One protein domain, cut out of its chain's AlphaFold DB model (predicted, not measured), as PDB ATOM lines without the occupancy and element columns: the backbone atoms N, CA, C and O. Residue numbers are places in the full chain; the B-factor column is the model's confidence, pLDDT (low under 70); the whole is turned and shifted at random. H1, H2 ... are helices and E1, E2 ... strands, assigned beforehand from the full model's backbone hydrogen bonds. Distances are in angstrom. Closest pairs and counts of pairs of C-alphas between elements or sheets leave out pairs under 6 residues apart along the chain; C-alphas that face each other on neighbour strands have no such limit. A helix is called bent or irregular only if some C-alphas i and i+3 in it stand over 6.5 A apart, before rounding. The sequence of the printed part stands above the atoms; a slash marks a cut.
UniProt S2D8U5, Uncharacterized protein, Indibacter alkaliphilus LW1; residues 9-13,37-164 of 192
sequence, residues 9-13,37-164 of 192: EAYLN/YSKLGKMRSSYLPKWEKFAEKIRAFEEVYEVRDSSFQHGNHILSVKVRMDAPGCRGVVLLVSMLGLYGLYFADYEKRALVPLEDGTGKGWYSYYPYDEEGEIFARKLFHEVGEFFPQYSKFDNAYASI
ATOM      1  N   GLU A   9      17.049  61.064 103.103       54.22
ATOM      2  CA  GLU A   9      16.732  61.768 101.855       54.22
ATOM      3  C   GLU A   9      17.811  62.771 101.438       54.22
ATOM      4  O   GLU A   9      18.019  62.987 100.246       54.22
ATOM      5  N   ALA A  10      18.515  63.388 102.387       56.22
ATOM      6  CA  ALA A  10      19.580  64.328 102.054       56.22
ATOM      7  C   ALA A  10      20.897  63.614 101.707       56.22
ATOM      8  O   ALA A  10      21.627  64.116 100.854       56.22
ATOM      9  N   TYR A  11      21.140  62.406 102.231       55.09
ATOM     10  CA  TYR A  11      22.187  61.517 101.707       55.09
ATOM     11  C   TYR A  11      21.838  60.994 100.304       55.09
ATOM     12  O   TYR A  11      22.686  60.994  99.418       55.09
ATOM     13  N   LEU A  12      20.576  60.627 100.060       56.31
ATOM     14  CA  LEU A  12      20.106  60.201  98.738       56.31
ATOM     15  C   LEU A  12      20.161  61.335  97.707       56.31
ATOM     16  O   LEU A  12      20.511  61.095  96.558       56.31
ATOM     17  N   ASN A  13      19.860  62.576  98.096       57.28
ATOM     18  CA  ASN A  13      20.022  63.732  97.212       57.28
ATOM     19  C   ASN A  13      21.499  64.027  96.915       57.28
ATOM     20  O   ASN A  13      21.811  64.344  95.775       57.28
ATOM     21  N   TYR A  37      39.027  63.848  91.281       64.94
ATOM     22  CA  TYR A  37      40.231  63.060  91.588       64.94
ATOM     23  C   TYR A  37      41.457  63.954  91.803       64.94
ATOM     24  O   TYR A  37      42.159  63.820  92.805       64.94
ATOM     25  N   SER A  38      41.686  64.929  90.919       70.25
ATOM     26  CA  SER A  38      42.777  65.901  91.062       70.25
ATOM     27  C   SER A  38      42.637  66.740  92.340       70.25
ATOM     28  O   SER A  38      43.609  66.952  93.075       70.25
ATOM     29  N   LYS A  39      41.417  67.191  92.655       73.94
ATOM     30  CA  LYS A  39      41.102  67.909  93.897       73.94
ATOM     31  C   LYS A  39      41.351  67.033  95.128       73.94
ATOM     32  O   LYS A  39      41.976  67.502  96.077       73.94
ATOM     33  N   LEU A  40      40.919  65.774  95.102       68.88
ATOM     34  CA  LEU A  40      41.094  64.804  96.184       68.88
ATOM     35  C   LEU A  40      42.572  64.496  96.417       68.88
ATOM     36  O   LEU A  40      43.012  64.492  97.562       68.88
ATOM     37  N   GLY A  41      43.363  64.341  95.351       70.69
ATOM     38  CA  GLY A  41      44.814  64.181  95.440       70.69
ATOM     39  C   GLY A  41      45.491  65.367  96.133       70.69
ATOM     40  O   GLY A  41      46.304  65.179  97.037       70.69
ATOM     41  N   LYS A  42      45.097  66.602  95.788       76.69
ATOM     42  CA  LYS A  42      45.598  67.818  96.457       76.69
ATOM     43  C   LYS A  42      45.180  67.889  97.926       76.69
ATOM     44  O   LYS A  42      46.009  68.191  98.783       76.69
ATOM     45  N   MET A  43      43.911  67.595  98.222       76.25
ATOM     46  CA  MET A  43      43.399  67.548  99.595       76.25
ATOM     47  C   MET A  43      44.167  66.518 100.423       76.25
ATOM     48  O   MET A  43      44.652  66.834 101.505       76.25
ATOM     49  N   ARG A  44      44.370  65.315  99.892       75.25
ATOM     50  CA  ARG A  44      45.109  64.249 100.563       75.25
ATOM     51  C   ARG A  44      46.525  64.666 100.951       75.25
ATOM     52  O   ARG A  44      46.896  64.490 102.107       75.25
ATOM     53  N   SER A  45      47.289  65.266 100.036       77.69
ATOM     54  CA  SER A  45      48.639  65.758 100.345       77.69
ATOM     55  C   SER A  45      48.639  66.771 101.492       77.69
ATOM     56  O   SER A  45      49.547  66.766 102.316       77.69
ATOM     57  N   SER A  46      47.596  67.605 101.591       83.88
ATOM     58  CA  SER A  46      47.457  68.556 102.700       83.88
ATOM     59  C   SER A  46      47.117  67.892 104.042       83.88
ATOM     60  O   SER A  46      47.498  68.404 105.093       83.88
ATOM     61  N   TYR A  47      46.442  66.736 104.023       83.94
ATOM     62  CA  TYR A  47      46.056  66.002 105.231       83.94
ATOM     63  C   TYR A  47      47.089  64.980 105.693       83.94
ATOM     64  O   TYR A  47      47.043  64.596 106.860       83.94
ATOM     65  N   LEU A  48      48.025  64.570 104.834       81.75
ATOM     66  CA  LEU A  48      48.973  63.492 105.118       81.75
ATOM     67  C   LEU A  48      49.737  63.674 106.447       81.75
ATOM     68  O   LEU A  48      49.688  62.756 107.262       81.75
ATOM     69  N   PRO A  49      50.311  64.850 106.780       88.62
ATOM     70  CA  PRO A  49      51.016  65.011 108.057       88.62
ATOM     71  C   PRO A  49      50.091  64.911 109.278       88.62
ATOM     72  O   PRO A  49      50.499  64.492 110.361       88.62
ATOM     73  N   LYS A  50      48.829  65.336 109.133       90.88
ATOM     74  CA  LYS A  50      47.821  65.242 110.198       90.88
ATOM     75  C   LYS A  50      47.323  63.802 110.346       90.88
ATOM     76  O   LYS A  50      47.085  63.352 111.461       90.88
ATOM     77  N   TRP A  51      47.229  63.084 109.232       87.31
ATOM     78  CA  TRP A  51      46.857  61.677 109.156       87.31
ATOM     79  C   TRP A  51      47.907  60.744 109.752       87.31
ATOM     80  O   TRP A  51      47.552  59.862 110.525       87.31
ATOM     81  N   GLU A  52      49.191  60.975 109.487       88.12
ATOM     82  CA  GLU A  52      50.281  60.211 110.103       88.12
ATOM     83  C   GLU A  52      50.239  60.323 111.632       88.12
ATOM     84  O   GLU A  52      50.275  59.314 112.331       88.12
ATOM     85  N   LYS A  53      50.050  61.536 112.166       92.19
ATOM     86  CA  LYS A  53      49.893  61.755 113.616       92.19
ATOM     87  C   LYS A  53      48.673  61.042 114.191       92.19
ATOM     88  O   LYS A  53      48.740  60.505 115.293       92.19
ATOM     89  N   PHE A  54      47.565  61.053 113.458       92.06
ATOM     90  CA  PHE A  54      46.359  60.327 113.833       92.06
ATOM     91  C   PHE A  54      46.606  58.809 113.865       92.06
ATOM     92  O   PHE A  54      46.262  58.156 114.847       92.06
ATOM     93  N   ALA A  55      47.269  58.254 112.848       89.25
ATOM     94  CA  ALA A  55      47.607  56.835 112.791       89.25
ATOM     95  C   ALA A  55      48.562  56.417 113.922       89.25
ATOM     96  O   ALA A  55      48.338  55.382 114.545       89.25
ATOM     97  N   GLU A  56      49.578  57.228 114.235       91.19
ATOM     98  CA  GLU A  56      50.460  56.995 115.388       91.19
ATOM     99  C   GLU A  56      49.697  57.025 116.714       91.19
ATOM    100  O   GLU A  56      49.930  56.193 117.588       91.19
ATOM    101  N   LYS A  57      48.727  57.933 116.854       92.50
ATOM    102  CA  LYS A  57      47.882  57.973 118.049       92.50
ATOM    103  C   LYS A  57      47.037  56.704 118.197       92.50
ATOM    104  O   LYS A  57      46.947  56.180 119.299       92.50
ATOM    105  N   ILE A  58      46.481  56.180 117.101       90.94
ATOM    106  CA  ILE A  58      45.753  54.900 117.116       90.94
ATOM    107  C   ILE A  58      46.684  53.737 117.463       90.94
ATOM    108  O   ILE A  58      46.294  52.862 118.228       90.94
ATOM    109  N   ARG A  59      47.913  53.711 116.926       90.69
ATOM    110  CA  ARG A  59      48.907  52.663 117.236       90.69
ATOM    111  C   ARG A  59      49.241  52.580 118.723       90.69
ATOM    112  O   ARG A  59      49.654  51.525 119.178       90.69
ATOM    113  N   ALA A  60      49.089  53.682 119.452       91.50
ATOM    114  CA  ALA A  60      49.348  53.739 120.883       91.50
ATOM    115  C   ALA A  60      48.194  53.195 121.746       91.50
ATOM    116  O   ALA A  60      48.326  53.165 122.968       91.50
ATOM    117  N   PHE A  61      47.059  52.806 121.154       88.69
ATOM    118  CA  PHE A  61      45.961  52.182 121.892       88.69
ATOM    119  C   PHE A  61      46.328  50.746 122.276       88.69
ATOM    120  O   PHE A  61      46.840  49.994 121.452       88.69
ATOM    121  N   GLU A  62      46.052  50.365 123.523       87.50
ATOM    122  CA  GLU A  62      46.445  49.063 124.085       87.50
ATOM    123  C   GLU A  62      45.821  47.883 123.325       87.50
ATOM    124  O   GLU A  62      46.418  46.816 123.226       87.50
ATOM    125  N   GLU A  63      44.635  48.086 122.747       84.50
ATOM    126  CA  GLU A  63      43.874  47.074 122.013       84.50
ATOM    127  C   GLU A  63      44.388  46.846 120.575       84.50
ATOM    128  O   GLU A  63      43.940  45.928 119.882       84.50
ATOM    129  N   VAL A  64      45.303  47.696 120.095       85.56
ATOM    130  CA  VAL A  64      45.756  47.735 118.702       85.56
ATOM    131  C   VAL A  64      47.117  47.069 118.561       85.56
ATOM    132  O   VAL A  64      48.112  47.537 119.103       85.56
ATOM    133  N   TYR A  65      47.189  46.022 117.739       84.69
ATOM    134  CA  TYR A  65      48.467  45.379 117.414       84.69
ATOM    135  C   TYR A  65      48.958  45.706 115.998       84.69
ATOM    136  O   TYR A  65      50.131  45.497 115.685       84.69
ATOM    137  N   GLU A  66      48.092  46.220 115.117       85.56
ATOM    138  CA  GLU A  66      48.496  46.620 113.770       85.56
ATOM    139  C   GLU A  66      47.629  47.752 113.204       85.56
ATOM    140  O   GLU A  66      46.400  47.693 113.210       85.56
ATOM    141  N   VAL A  67      48.284  48.757 112.618       85.56
ATOM    142  CA  VAL A  67      47.638  49.846 111.873       85.56
ATOM    143  C   VAL A  67      48.257  49.935 110.484       85.56
ATOM    144  O   VAL A  67      49.427  50.306 110.336       85.56
ATOM    145  N   ARG A  68      47.458  49.619 109.459       83.69
ATOM    146  CA  ARG A  68      47.831  49.723 108.045       83.69
ATOM    147  C   ARG A  68      47.093  50.878 107.387       83.69
ATOM    148  O   ARG A  68      45.872  50.840 107.246       83.69
ATOM    149  N   ASP A  69      47.842  51.866 106.917       79.31
ATOM    150  CA  ASP A  69      47.305  52.860 105.992       79.31
ATOM    151  C   ASP A  69      47.044  52.189 104.635       79.31
ATOM    152  O   ASP A  69      47.951  51.615 104.028       79.31
ATOM    153  N   SER A  70      45.793  52.235 104.172       71.81
ATOM    154  CA  SER A  70      45.401  51.709 102.860       71.81
ATOM    155  C   SER A  70      44.936  52.791 101.889       71.81
ATOM    156  O   SER A  70      44.522  52.485 100.775       71.81
ATOM    157  N   SER A  71      45.103  54.063 102.259       69.38
ATOM    158  CA  SER A  71      44.748  55.219 101.435       69.38
ATOM    159  C   SER A  71      45.469  55.194 100.080       69.38
ATOM    160  O   SER A  71      44.958  55.687  99.083       69.38
ATOM    161  N   PHE A  72      46.690  54.644  99.998       58.44
ATOM    162  CA  PHE A  72      47.471  54.568  98.746       58.44
ATOM    163  C   PHE A  72      46.974  53.494  97.775       58.44
ATOM    164  O   PHE A  72      47.301  53.556  96.595       58.44
ATOM    165  N   GLN A  73      46.191  52.528  98.255       51.97
ATOM    166  CA  GLN A  73      45.726  51.395  97.454       51.97
ATOM    167  C   GLN A  73      44.369  51.653  96.796       51.97
ATOM    168  O   GLN A  73      43.944  50.893  95.931       51.97
ATOM    169  N   HIS A  74      43.680  52.718  97.201       53.31
ATOM    170  CA  HIS A  74      42.282  52.926  96.873       53.31
ATOM    171  C   HIS A  74      42.056  54.415  96.570       53.31
ATOM    172  O   HIS A  74      41.890  55.230  97.471       53.31
ATOM    173  N   GLY A  75      42.045  54.791  95.287       51.72
ATOM    174  CA  GLY A  75      41.858  56.184  94.847       51.72
ATOM    175  C   GLY A  75      40.479  56.793  95.153       51.72
ATOM    176  O   GLY A  75      40.226  57.932  94.784       51.72
ATOM    177  N   ASN A  76      39.592  56.052  95.817       60.72
ATOM    178  CA  ASN A  76      38.155  56.332  95.877       60.72
ATOM    179  C   ASN A  76      37.699  56.925  97.222       60.72
ATOM    180  O   ASN A  76      36.531  57.258  97.400       60.72
ATOM    181  N   HIS A  77      38.620  57.072  98.172       70.75
ATOM    182  CA  HIS A  77      38.418  57.767  99.441       70.75
ATOM    183  C   HIS A  77      39.599  58.699  99.707       70.75
ATOM    184  O   HIS A  77      40.705  58.492  99.209       70.75
ATOM    185  N   ILE A  78      39.365  59.745 100.498       74.81
ATOM    186  CA  ILE A  78      40.394  60.740 100.818       74.81
ATOM    187  C   ILE A  78      41.438  60.117 101.749       74.81
ATOM    188  O   ILE A  78      42.635  60.334 101.561       74.81
ATOM    189  N   LEU A  79      40.976  59.345 102.739       80.81
ATOM    190  CA  LEU A  79      41.787  58.699 103.773       80.81
ATOM    191  C   LEU A  79      41.166  57.345 104.145       80.81
ATOM    192  O   LEU A  79      39.939  57.214 104.183       80.81
ATOM    193  N   SER A  80      42.006  56.353 104.429       84.88
ATOM    194  CA  SER A  80      41.595  55.038 104.917       84.88
ATOM    195  C   SER A  80      42.664  54.365 105.756       84.88
ATOM    196  O   SER A  80      43.816  54.219 105.335       84.88
ATOM    197  N   VAL A  81      42.262  53.889 106.930       84.31
ATOM    198  CA  VAL A  81      43.122  53.095 107.805       84.31
ATOM    199  C   VAL A  81      42.420  51.808 108.195       84.31
ATOM    200  O   VAL A  81      41.248  51.802 108.565       84.31
ATOM    201  N   LYS A  82      43.169  50.711 108.113       86.56
ATOM    202  CA  LYS A  82      42.773  49.396 108.604       86.56
ATOM    203  C   LYS A  82      43.473  49.176 109.934       86.56
ATOM    204  O   LYS A  82      44.701  49.214 110.006       86.56
ATOM    205  N   VAL A  83      42.686  48.947 110.967       85.62
ATOM    206  CA  VAL A  83      43.145  48.696 112.325       85.62
ATOM    207  C   VAL A  83      42.836  47.248 112.650       85.62
ATOM    208  O   VAL A  83      41.688  46.821 112.529       85.62
ATOM    209  N   ARG A  84      43.853  46.480 113.030       84.19
ATOM    210  CA  ARG A  84      43.660  45.145 113.588       84.19
ATOM    211  C   ARG A  84      43.864  45.191 115.087       84.19
ATOM    212  O   ARG A  84      44.764  45.863 115.594       84.19
ATOM    213  N   MET A  85      42.997  44.462 115.759       80.19
ATOM    214  CA  MET A  85      42.877  44.441 117.203       80.19
ATOM    215  C   MET A  85      42.743  43.004 117.664       80.19
ATOM    216  O   MET A  85      42.130  42.185 116.976       80.19
ATOM    217  N   ASP A  86      43.356  42.707 118.802       71.50
ATOM    218  CA  ASP A  86      43.240  41.413 119.471       71.50
ATOM    219  C   ASP A  86      42.176  41.540 120.567       71.50
ATOM    220  O   ASP A  86      42.428  41.368 121.757       71.50
ATOM    221  N   ALA A  87      40.991  41.990 120.150       61.66
ATOM    222  CA  ALA A  87      39.852  42.212 121.023       61.66
ATOM    223  C   ALA A  87      38.886  41.026 120.892       61.66
ATOM    224  O   ALA A  87      38.600  40.587 119.770       61.66
ATOM    225  N   PRO A  88      38.346  40.498 122.006       58.97
ATOM    226  CA  PRO A  88      37.272  39.523 121.949       58.97
ATOM    227  C   PRO A  88      36.110  40.088 121.132       58.97
ATOM    228  O   PRO A  88      35.446  41.021 121.556       58.97
ATOM    229  N   GLY A  89      35.870  39.509 119.955       62.38
ATOM    230  CA  GLY A  89      34.672  39.786 119.179       62.38
ATOM    231  C   GLY A  89      34.680  40.956 118.204       62.38
ATOM    232  O   GLY A  89      33.654  41.259 117.591       62.38
ATOM    233  N   CYS A  90      35.852  41.534 117.981       73.31
ATOM    234  CA  CYS A  90      36.125  42.294 116.780       73.31
ATOM    235  C   CYS A  90      37.580  42.069 116.368       73.31
ATOM    236  O   CYS A  90      38.499  42.347 117.133       73.31
ATOM    237  N   ARG A  91      37.803  41.578 115.143       78.56
ATOM    238  CA  ARG A  91      39.159  41.296 114.628       78.56
ATOM    239  C   ARG A  91      39.768  42.456 113.854       78.56
ATOM    240  O   ARG A  91      40.970  42.472 113.574       78.56
ATOM    241  N   GLY A  92      38.952  43.432 113.478       84.38
ATOM    242  CA  GLY A  92      39.443  44.626 112.825       84.38
ATOM    243  C   GLY A  92      38.373  45.662 112.557       84.38
ATOM    244  O   GLY A  92      37.190  45.362 112.391       84.38
ATOM    245  N   VAL A  93      38.841  46.897 112.461       85.75
ATOM    246  CA  VAL A  93      38.054  48.075 112.127       85.75
ATOM    247  C   VAL A  93      38.694  48.742 110.930       85.75
ATOM    248  O   VAL A  93      39.918  48.802 110.807       85.75
ATOM    249  N   VAL A  94      37.875  49.277 110.042       86.12
ATOM    250  CA  VAL A  94      38.352  50.123 108.960       86.12
ATOM    251  C   VAL A  94      37.649  51.461 109.053       86.12
ATOM    252  O   VAL A  94      36.421  51.533 109.059       86.12
ATOM    253  N   LEU A  95      38.448  52.520 109.126       87.25
ATOM    254  CA  LEU A  95      37.985  53.894 109.039       87.25
ATOM    255  C   LEU A  95      38.159  54.393 107.621       87.25
ATOM    256  O   LEU A  95      39.243  54.276 107.052       87.25
ATOM    257  N   LEU A  96      37.108  55.018 107.104       86.00
ATOM    258  CA  LEU A  96      37.082  55.610 105.780       86.00
ATOM    259  C   LEU A  96      36.640  57.068 105.867       86.00
ATOM    260  O   LEU A  96      35.732  57.404 106.626       86.00
ATOM    261  N   VAL A  97      37.244  57.914 105.037       85.38
ATOM    262  CA  VAL A  97      36.772  59.272 104.748       85.38
ATOM    263  C   VAL A  97      36.406  59.350 103.268       85.38
ATOM    264  O   VAL A  97      37.278  59.320 102.401       85.38
ATOM    265  N   SER A  98      35.112  59.449 102.979       79.88
ATOM    266  CA  SER A  98      34.564  59.543 101.624       79.88
ATOM    267  C   SER A  98      34.902  60.872 100.940       79.88
ATOM    268  O   SER A  98      35.275  61.866 101.569       79.88
ATOM    269  N   MET A  99      34.682  60.915  99.628       73.31
ATOM    270  CA  MET A  99      34.816  62.129  98.816       73.31
ATOM    271  C   MET A  99      33.772  63.207  99.150       73.31
ATOM    272  O   MET A  99      33.964  64.371  98.801       73.31
ATOM    273  N   LEU A 100      32.691  62.828  99.838       73.38
ATOM    274  CA  LEU A 100      31.633  63.730 100.297       73.38
ATOM    275  C   LEU A 100      31.990  64.428 101.620       73.38
ATOM    276  O   LEU A 100      31.185  65.184 102.154       73.38
ATOM    277  N   GLY A 101      33.180  64.170 102.176       76.38
ATOM    278  CA  GLY A 101      33.564  64.676 103.493       76.38
ATOM    279  C   GLY A 101      32.834  63.971 104.637       76.38
ATOM    280  O   GLY A 101      32.754  64.511 105.739       76.38
ATOM    281  N   LEU A 102      32.300  62.774 104.382       83.69
ATOM    282  CA  LEU A 102      31.731  61.907 105.409       83.69
ATOM    283  C   LEU A 102      32.786  60.917 105.889       83.69
ATOM    284  O   LEU A 102      33.523  60.389 105.056       83.69
ATOM    285  N   TYR A 103      32.827  60.624 107.185       87.75
ATOM    286  CA  TYR A 103      33.632  59.538 107.741       87.75
ATOM    287  C   TYR A 103      32.767  58.473 108.412       87.75
ATOM    288  O   TYR A 103      31.734  58.779 109.009       87.75
ATOM    289  N   GLY A 104      33.207  57.221 108.331       88.69
ATOM    290  CA  GLY A 104      32.505  56.070 108.892       88.69
ATOM    291  C   GLY A 104      33.469  54.944 109.249       88.69
ATOM    292  O   GLY A 104      34.578  54.871 108.714       88.69
ATOM    293  N   LEU A 105      33.040  54.082 110.168       87.25
ATOM    294  CA  LEU A 105      33.776  52.894 110.600       87.25
ATOM    295  C   LEU A 105      32.974  51.655 110.223       87.25
ATOM    296  O   LEU A 105      31.771  51.626 110.463       87.25
ATOM    297  N   TYR A 106      33.632  50.623 109.708       86.62
ATOM    298  CA  TYR A 106      33.035  49.293 109.638       86.62
ATOM    299  C   TYR A 106      33.925  48.259 110.315       86.62
ATOM    300  O   TYR A 106      35.153  48.378 110.349       86.62
ATOM    301  N   PHE A 107      33.273  47.248 110.869       86.12
ATOM    302  CA  PHE A 107      33.845  46.222 111.722       86.12
ATOM    303  C   PHE A 107      33.853  44.899 110.965       86.12
ATOM    304  O   PHE A 107      32.840  44.486 110.393       86.12
ATOM    305  N   ALA A 108      34.992  44.218 110.982       83.69
ATOM    306  CA  ALA A 108      35.175  42.923 110.350       83.69
ATOM    307  C   ALA A 108      35.379  41.845 111.416       83.69
ATOM    308  O   ALA A 108      36.364  41.869 112.160       83.69
ATOM    309  N   ASP A 109      34.462  40.883 111.452       82.12
ATOM    310  CA  ASP A 109      34.621  39.650 112.210       82.12
ATOM    311  C   ASP A 109      33.957  38.499 111.442       82.12
ATOM    312  O   ASP A 109      32.750  38.495 111.220       82.12
ATOM    313  N   TYR A 110      34.765  37.533 111.003       75.00
ATOM    314  CA  TYR A 110      34.295  36.380 110.226       75.00
ATOM    315  C   TYR A 110      33.717  35.262 111.109       75.00
ATOM    316  O   TYR A 110      33.194  34.281 110.588       75.00
ATOM    317  N   GLU A 111      33.819  35.380 112.437       78.00
ATOM    318  CA  GLU A 111      33.307  34.392 113.396       78.00
ATOM    319  C   GLU A 111      31.986  34.823 114.042       78.00
ATOM    320  O   GLU A 111      31.313  34.012 114.681       78.00
ATOM    321  N   LYS A 112      31.579  36.082 113.847       78.81
ATOM    322  CA  LYS A 112      30.335  36.642 114.376       78.81
ATOM    323  C   LYS A 112      29.395  37.068 113.256       78.81
ATOM    324  O   LYS A 112      29.798  37.514 112.188       78.81
ATOM    325  N   ARG A 113      28.091  36.976 113.521       81.12
ATOM    326  CA  ARG A 113      27.069  37.522 112.623       81.12
ATOM    327  C   ARG A 113      27.029  39.045 112.758       81.12
ATOM    328  O   ARG A 113      26.927  39.550 113.873       81.12
ATOM    329  N   ALA A 114      27.043  39.764 111.636       82.50
ATOM    330  CA  ALA A 114      26.887  41.219 111.636       82.50
ATOM    331  C   ALA A 114      25.514  41.656 112.147       82.50
ATOM    332  O   ALA A 114      24.485  41.095 111.760       82.50
ATOM    333  N   LEU A 115      25.520  42.689 112.992       84.38
ATOM    334  CA  LEU A 115      24.304  43.338 113.478       84.38
ATOM    335  C   LEU A 115      23.657  44.182 112.379       84.38
ATOM    336  O   LEU A 115      22.452  44.093 112.166       84.38
ATOM    337  N   VAL A 116      24.471  44.955 111.655       85.69
ATOM    338  CA  VAL A 116      24.054  45.686 110.454       85.69
ATOM    339  C   VAL A 116      24.867  45.138 109.285       85.69
ATOM    340  O   VAL A 116      25.969  45.631 109.055       85.69
ATOM    341  N   PRO A 117      24.390  44.082 108.603       80.44
ATOM    342  CA  PRO A 117      25.175  43.385 107.593       80.44
ATOM    343  C   PRO A 117      25.453  44.286 106.389       80.44
ATOM    344  O   PRO A 117      24.540  44.925 105.870       80.44
ATOM    345  N   LEU A 118      26.708  44.283 105.946       76.94
ATOM    346  CA  LEU A 118      27.174  44.927 104.719       76.94
ATOM    347  C   LEU A 118      27.792  43.876 103.792       76.94
ATOM    348  O   LEU A 118      28.421  42.919 104.264       76.94
ATOM    349  N   GLU A 119      27.639  44.053 102.481       69.56
ATOM    350  CA  GLU A 119      28.219  43.127 101.509       69.56
ATOM    351  C   GLU A 119      29.726  43.388 101.340       69.56
ATOM    352  O   GLU A 119      30.158  44.482 100.985       69.56
ATOM    353  N   ASP A 120      30.556  42.365 101.558       64.38
ATOM    354  CA  ASP A 120      32.011  42.471 101.366       64.38
ATOM    355  C   ASP A 120      32.457  42.354  99.896       64.38
ATOM    356  O   ASP A 120      33.632  42.547  99.571       64.38
ATOM    357  N   GLY A 121      31.522  42.027  98.998       57.34
ATOM    358  CA  GLY A 121      31.748  41.766  97.575       57.34
ATOM    359  C   GLY A 121      32.504  40.466  97.274       57.34
ATOM    360  O   GLY A 121      32.710  40.139  96.110       57.34
ATOM    361  N   THR A 122      32.913  39.710  98.296       57.00
ATOM    362  CA  THR A 122      33.657  38.444  98.173       57.00
ATOM    363  C   THR A 122      32.833  37.218  98.567       57.00
ATOM    364  O   THR A 122      33.315  36.091  98.438       57.00
ATOM    365  N   GLY A 123      31.601  37.424  99.043       53.78
ATOM    366  CA  GLY A 123      30.675  36.361  99.436       53.78
ATOM    367  C   GLY A 123      31.102  35.612 100.700       53.78
ATOM    368  O   GLY A 123      30.567  34.539 100.973       53.78
ATOM    369  N   LYS A 124      32.078  36.141 101.452       58.44
ATOM    370  CA  LYS A 124      32.616  35.484 102.648       58.44
ATOM    371  C   LYS A 124      31.851  35.865 103.909       58.44
ATOM    372  O   LYS A 124      31.669  34.980 104.733       58.44
ATOM    373  N   GLY A 125      31.345  37.099 104.007       57.19
ATOM    374  CA  GLY A 125      30.524  37.596 105.121       57.19
ATOM    375  C   GLY A 125      31.295  37.605 106.454       57.19
ATOM    376  O   GLY A 125      31.974  36.656 106.806       57.19
ATOM    377  N   TRP A 126      31.249  38.618 107.309       65.56
ATOM    378  CA  TRP A 126      30.258  39.662 107.468       65.56
ATOM    379  C   TRP A 126      30.995  40.939 107.888       65.56
ATOM    380  O   TRP A 126      31.839  40.919 108.785       65.56
ATOM    381  N   TYR A 127      30.694  42.051 107.220       79.81
ATOM    382  CA  TYR A 127      31.035  43.377 107.719       79.81
ATOM    383  C   TYR A 127      29.822  43.945 108.440       79.81
ATOM    384  O   TYR A 127      28.683  43.703 108.037       79.81
ATOM    385  N   SER A 128      30.074  44.698 109.503       85.62
ATOM    386  CA  SER A 128      29.033  45.398 110.237       85.62
ATOM    387  C   SER A 128      29.370  46.874 110.307       85.62
ATOM    388  O   SER A 128      30.497  47.227 110.641       85.62
ATOM    389  N   TYR A 129      28.410  47.751 110.019       87.56
ATOM    390  CA  TYR A 129      28.590  49.183 110.292       87.56
ATOM    391  C   TYR A 129      28.474  49.508 111.792       87.56
ATOM    392  O   TYR A 129      28.894  50.562 112.265       87.56
ATOM    393  N   TYR A 130      27.902  48.582 112.561       88.81
ATOM    394  CA  TYR A 130      27.774  48.689 114.007       88.81
ATOM    395  C   TYR A 130      28.674  47.653 114.709       88.81
ATOM    396  O   TYR A 130      28.787  46.535 114.200       88.81
ATOM    397  N   PRO A 131      29.324  47.982 115.838       87.56
ATOM    398  CA  PRO A 131      30.161  47.042 116.585       87.56
ATOM    399  C   PRO A 131      29.415  45.764 116.980       87.56
ATOM    400  O   PRO A 131      28.208  45.806 117.176       87.56
ATOM    401  N   TYR A 132      30.121  44.641 117.120       86.62
ATOM    402  CA  TYR A 132      29.515  43.349 117.484       86.62
ATOM    403  C   TYR A 132      29.295  43.176 118.999       86.62
ATOM    404  O   TYR A 132      28.600  42.242 119.405       86.62
ATOM    405  N   ASP A 133      29.906  44.033 119.819       85.38
ATOM    406  CA  ASP A 133      29.942  43.985 121.286       85.38
ATOM    407  C   ASP A 133      30.320  45.352 121.897       85.38
ATOM    408  O   ASP A 133      30.571  46.331 121.185       85.38
ATOM    409  N   GLU A 134      30.305  45.417 123.232       84.44
ATOM    410  CA  GLU A 134      30.554  46.629 124.020       84.44
ATOM    411  C   GLU A 134      31.997  47.130 123.863       84.44
ATOM    412  O   GLU A 134      32.224  48.332 123.720       84.44
ATOM    413  N   GLU A 135      32.978  46.229 123.811       79.38
ATOM    414  CA  GLU A 135      34.384  46.558 123.585       79.38
ATOM    415  C   GLU A 135      34.588  47.222 122.219       79.38
ATOM    416  O   GLU A 135      35.226  48.280 122.120       79.38
ATOM    417  N   GLY A 136      33.986  46.659 121.166       81.69
ATOM    418  CA  GLY A 136      33.962  47.270 119.846       81.69
ATOM    419  C   GLY A 136      33.294  48.649 119.852       81.69
ATOM    420  O   GLY A 136      33.752  49.555 119.154       81.69
ATOM    421  N   GLU A 137      32.248  48.852 120.660       85.56
ATOM    422  CA  GLU A 137      31.582  50.151 120.805       85.56
ATOM    423  C   GLU A 137      32.453  51.190 121.513       85.56
ATOM    424  O   GLU A 137      32.564  52.330 121.044       85.56
ATOM    425  N   ILE A 138      33.110  50.811 122.607       85.06
ATOM    426  CA  ILE A 138      34.059  51.672 123.318       85.06
ATOM    427  C   ILE A 138      35.175  52.100 122.361       85.06
ATOM    428  O   ILE A 138      35.488  53.292 122.261       85.06
ATOM    429  N   PHE A 139      35.731  51.159 121.600       84.88
ATOM    430  CA  PHE A 139      36.774  51.454 120.626       84.88
ATOM    431  C   PHE A 139      36.281  52.346 119.478       84.88
ATOM    432  O   PHE A 139      36.947  53.318 119.113       84.88
ATOM    433  N   ALA A 140      35.086  52.082 118.944       85.75
ATOM    434  CA  ALA A 140      34.461  52.912 117.918       85.75
ATOM    435  C   ALA A 140      34.312  54.366 118.378       85.75
ATOM    436  O   ALA A 140      34.605  55.297 117.629       85.75
ATOM    437  N   ARG A 141      33.884  54.568 119.631       87.94
ATOM    438  CA  ARG A 141      33.747  55.896 120.241       87.94
ATOM    439  C   ARG A 141      35.096  56.599 120.365       87.94
ATOM    440  O   ARG A 141      35.169  57.776 120.012       87.94
ATOM    441  N   LYS A 142      36.154  55.891 120.787       89.31
ATOM    442  CA  LYS A 142      37.531  56.423 120.797       89.31
ATOM    443  C   LYS A 142      37.941  56.873 119.392       89.31
ATOM    444  O   LYS A 142      38.322  58.023 119.212       89.31
ATOM    445  N   LEU A 143      37.782  56.016 118.381       88.62
ATOM    446  CA  LEU A 143      38.128  56.355 116.997       88.62
ATOM    447  C   LEU A 143      37.337  57.551 116.461       88.62
ATOM    448  O   LEU A 143      37.928  58.464 115.896       88.62
ATOM    449  N   PHE A 144      36.016  57.577 116.644       89.25
ATOM    450  CA  PHE A 144      35.194  58.701 116.199       89.25
ATOM    451  C   PHE A 144      35.585  60.014 116.882       89.25
ATOM    452  O   PHE A 144      35.618  61.051 116.220       89.25
ATOM    453  N   HIS A 145      35.917  59.975 118.175       91.50
ATOM    454  CA  HIS A 145      36.429  61.140 118.888       91.50
ATOM    455  C   HIS A 145      37.744  61.636 118.275       91.50
ATOM    456  O   HIS A 145      37.845  62.808 117.918       91.50
ATOM    457  N   GLU A 146      38.709  60.740 118.055       92.25
ATOM    458  CA  GLU A 146      39.991  61.104 117.445       92.25
ATOM    459  C   GLU A 146      39.831  61.668 116.029       92.25
ATOM    460  O   GLU A 146      40.484  62.646 115.666       92.25
ATOM    461  N   VAL A 147      38.923  61.111 115.225       90.25
ATOM    462  CA  VAL A 147      38.622  61.663 113.898       90.25
ATOM    463  C   VAL A 147      38.012  63.057 114.010       90.25
ATOM    464  O   VAL A 147      38.393  63.928 113.235       90.25
ATOM    465  N   GLY A 148      37.116  63.299 114.967       88.75
ATOM    466  CA  GLY A 148      36.528  64.622 115.199       88.75
ATOM    467  C   GLY A 148      37.565  65.685 115.578       88.75
ATOM    468  O   GLY A 148      37.518  66.799 115.061       88.75
ATOM    469  N   GLU A 149      38.546  65.328 116.408       92.25
ATOM    470  CA  GLU A 149      39.642  66.221 116.808       92.25
ATOM    471  C   GLU A 149      40.619  66.489 115.649       92.25
ATOM    472  O   GLU A 149      41.010  67.629 115.355       92.25
ATOM    473  N   PHE A 150      41.021  65.433 114.935       91.31
ATOM    474  CA  PHE A 150      41.977  65.555 113.838       91.31
ATOM    475  C   PHE A 150      41.336  66.048 112.536       91.31
ATOM    476  O   PHE A 150      42.021  66.632 111.698       91.31
ATOM    477  N   PHE A 151      40.042  65.890 112.327       89.06
ATOM    478  CA  PHE A 151      39.396  66.245 111.068       89.06
ATOM    479  C   PHE A 151      37.994  66.824 111.298       89.06
ATOM    480  O   PHE A 151      37.014  66.288 110.778       89.06
ATOM    481  N   PRO A 152      37.880  67.960 112.016       88.62
ATOM    482  CA  PRO A 152      36.591  68.553 112.386       88.62
ATOM    483  C   PRO A 152      35.755  69.006 111.182       88.62
ATOM    484  O   PRO A 152      34.560  69.253 111.307       88.62
ATOM    485  N   GLN A 153      36.376  69.140 110.009       84.31
ATOM    486  CA  GLN A 153      35.690  69.465 108.764       84.31
ATOM    487  C   GLN A 153      34.881  68.297 108.181       84.31
ATOM    488  O   GLN A 153      34.092  68.518 107.264       84.31
ATOM    489  N   TYR A 154      35.100  67.064 108.648       85.81
ATOM    490  CA  TYR A 154      34.362  65.898 108.175       85.81
ATOM    491  C   TYR A 154      33.175  65.596 109.085       85.81
ATOM    492  O   TYR A 154      33.244  65.753 110.302       85.81
ATOM    493  N   SER A 155      32.081  65.139 108.484       84.62
ATOM    494  CA  SER A 155      30.858  64.776 109.203       84.62
ATOM    495  C   SER A 155      30.772  63.267 109.397       84.62
ATOM    496  O   SER A 155      31.138  62.494 108.513       84.62
ATOM    497  N   LYS A 156      30.276  62.829 110.554       87.12
ATOM    498  CA  LYS A 156      30.063  61.407 110.833       87.12
ATOM    499  C   LYS A 156      28.923  60.864 109.964       87.12
ATOM    500  O   LYS A 156      27.888  61.511 109.836       87.12
ATOM    501  N   PHE A 157      29.089  59.663 109.420       85.31
ATOM    502  CA  PHE A 157      27.997  58.876 108.852       85.31
ATOM    503  C   PHE A 157      27.302  58.051 109.950       85.31
ATOM    504  O   PHE A 157      27.959  57.415 110.780       85.31
ATOM    505  N   ASP A 158      25.973  58.084 109.998       80.81
ATOM    506  CA  ASP A 158      25.185  57.428 111.048       80.81
ATOM    507  C   ASP A 158      24.820  55.977 110.683       80.81
ATOM    508  O   ASP A 158      24.648  55.639 109.512       80.81
ATOM    509  N   ASN A 159      24.703  55.102 111.687       80.19
ATOM    510  CA  ASN A 159      24.407  53.686 111.481       80.19
ATOM    511  C   ASN A 159      22.944  53.402 111.152       80.19
ATOM    512  O   ASN A 159      22.667  52.347 110.583       80.19
ATOM    513  N   ALA A 160      22.032  54.333 111.444       79.56
ATOM    514  CA  ALA A 160      20.603  54.177 111.180       79.56
ATOM    515  C   ALA A 160      20.271  53.909 109.701       79.56
ATOM    516  O   ALA A 160      19.227  53.336 109.396       79.56
ATOM    517  N   TYR A 161      21.154  54.316 108.785       78.31
ATOM    518  CA  TYR A 161      20.897  54.291 107.344       78.31
ATOM    519  C   TYR A 161      21.878  53.422 106.558       78.31
ATOM    520  O   TYR A 161      21.734  53.300 105.346       78.31
ATOM    521  N   ALA A 162      22.861  52.811 107.222       82.88
ATOM    522  CA  ALA A 162      23.972  52.132 106.561       82.88
ATOM    523  C   ALA A 162      23.525  51.017 105.603       82.88
ATOM    524  O   ALA A 162      24.032  50.946 104.491       82.88
ATOM    525  N   SER A 163      22.536  50.205 105.996       83.19
ATOM    526  CA  SER A 163      22.033  49.074 105.204       83.19
ATOM    527  C   SER A 163      20.888  49.423 104.243       83.19
ATOM    528  O   SER A 163      20.279  48.519 103.670       83.19
ATOM    529  N   ILE A 164      20.540  50.707 104.080       81.94
ATOM    530  CA  ILE A 164      19.463  51.099 103.162       81.94
ATOM    531  C   ILE A 164      19.872  50.741 101.731       81.94
ATOM    532  O   ILE A 164      20.932  51.189 101.298       81.94
TER     533      ILE A 164
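Overview. This is residues 9 to 13 and 37 to 164 of the 192 residues of an uncharacterized protein of Indibacter alkaliphilus LW1 (UniProt S2D8U5). A twisted sheet of four strands forms a slab with two helical pieces, H2b and H3, side by side over one face and no named helix on the other. H2a, the other arm of the bent helix H2, turns away beyond the sheet, while short H1 lies by itself; unnamed residues 109 to 133 and 151 to 164 include short stretches paired with edge strand E4. The printed part has 133 residues, with three named helices and four named strands in the chain order H1 H2 E1 E2 E3 E4 H3, and its class is mixed. The sheet order is E1 - E2 - E3 - E4, all antiparallel. The whole is compact, with a radius of gyration of the C-alphas of 14.6 A and spans of 39 by 38 by 26 A.

Arrangement. E1, residues 64 to 69, E2, residues 79 to 87, E3, residues 90 to 97, and E4, residues 102 to 108, form a meander, each strand the antiparallel neighbour of the one before, and each successive pair is a hairpin. Within hydrogen-bond range are N 68 and O 82 at 2.8 A, N 83 and O 93 at 2.8 A, and N 94 and O 106 at 2.9 A. H3, residues 134 to 150, lies over E3 at a height over the sheet of 8.5 A and runs along the strands, at 25 degrees to E3 on the local plane. H2, residues 37 to 59, was assigned as one helix by its hydrogen bonds but is bent, with C-alphas 46 and 49 7.3 A apart. Its arm H2b, residues 49 to 59, is on the same face as H3, over E1 at a height of 9.5 A; E2 has 2 of its C-alphas, only just too few for H2b to lie over it too. H2b and H3 touch through residues 143 to 150 of H3 alone, at a shallow tilt of 22 degrees, opposite ways; their closest C-alphas, of Phe 54 and Phe 150, are 6.8 A apart. Arm H2a, residues 37 to 46, is not on the sheet, and its line stands to that of H2b at a steep tilt of 70.0 degrees, only just short of about perpendicular. H1, residues 9 to 13, is apart from H2a, H2b, H3 and the four strands. In H1, H2a, H2b and H3 every O i to N i+4 pair is within hydrogen-bond range.

Along the chain. E2 is 23.9 A long from first to last C-alpha, E3 20.8 A, E4 19.9 A and E1 13.8 A. H3 measures 24.3 A, H2b 15.5 A, H2a 14.3 A and H1 6.0 A. C-alpha 9 of H1 is at (16.732, 61.768, 101.855), C-alpha 79 of E2 at (41.787, 58.699, 103.773), and C-alpha 150 of H3 at (41.977, 65.555, 113.838).

Size, cuts and confidence. The two C-alphas farthest apart, of Ser 38 and Pro 88, are 41.0 A apart. Residues 14 to 36 are not printed, and C-alphas 13 and 37 stand 21.0 A apart across this cut. The link from E4 to H3 is long, with 25 residues. Mean pLDDT of the printed part is 79.4; it is under 70 in residues 9 to 13, 37, 40, 71 to 76, 87 to 89 and 119 to 126.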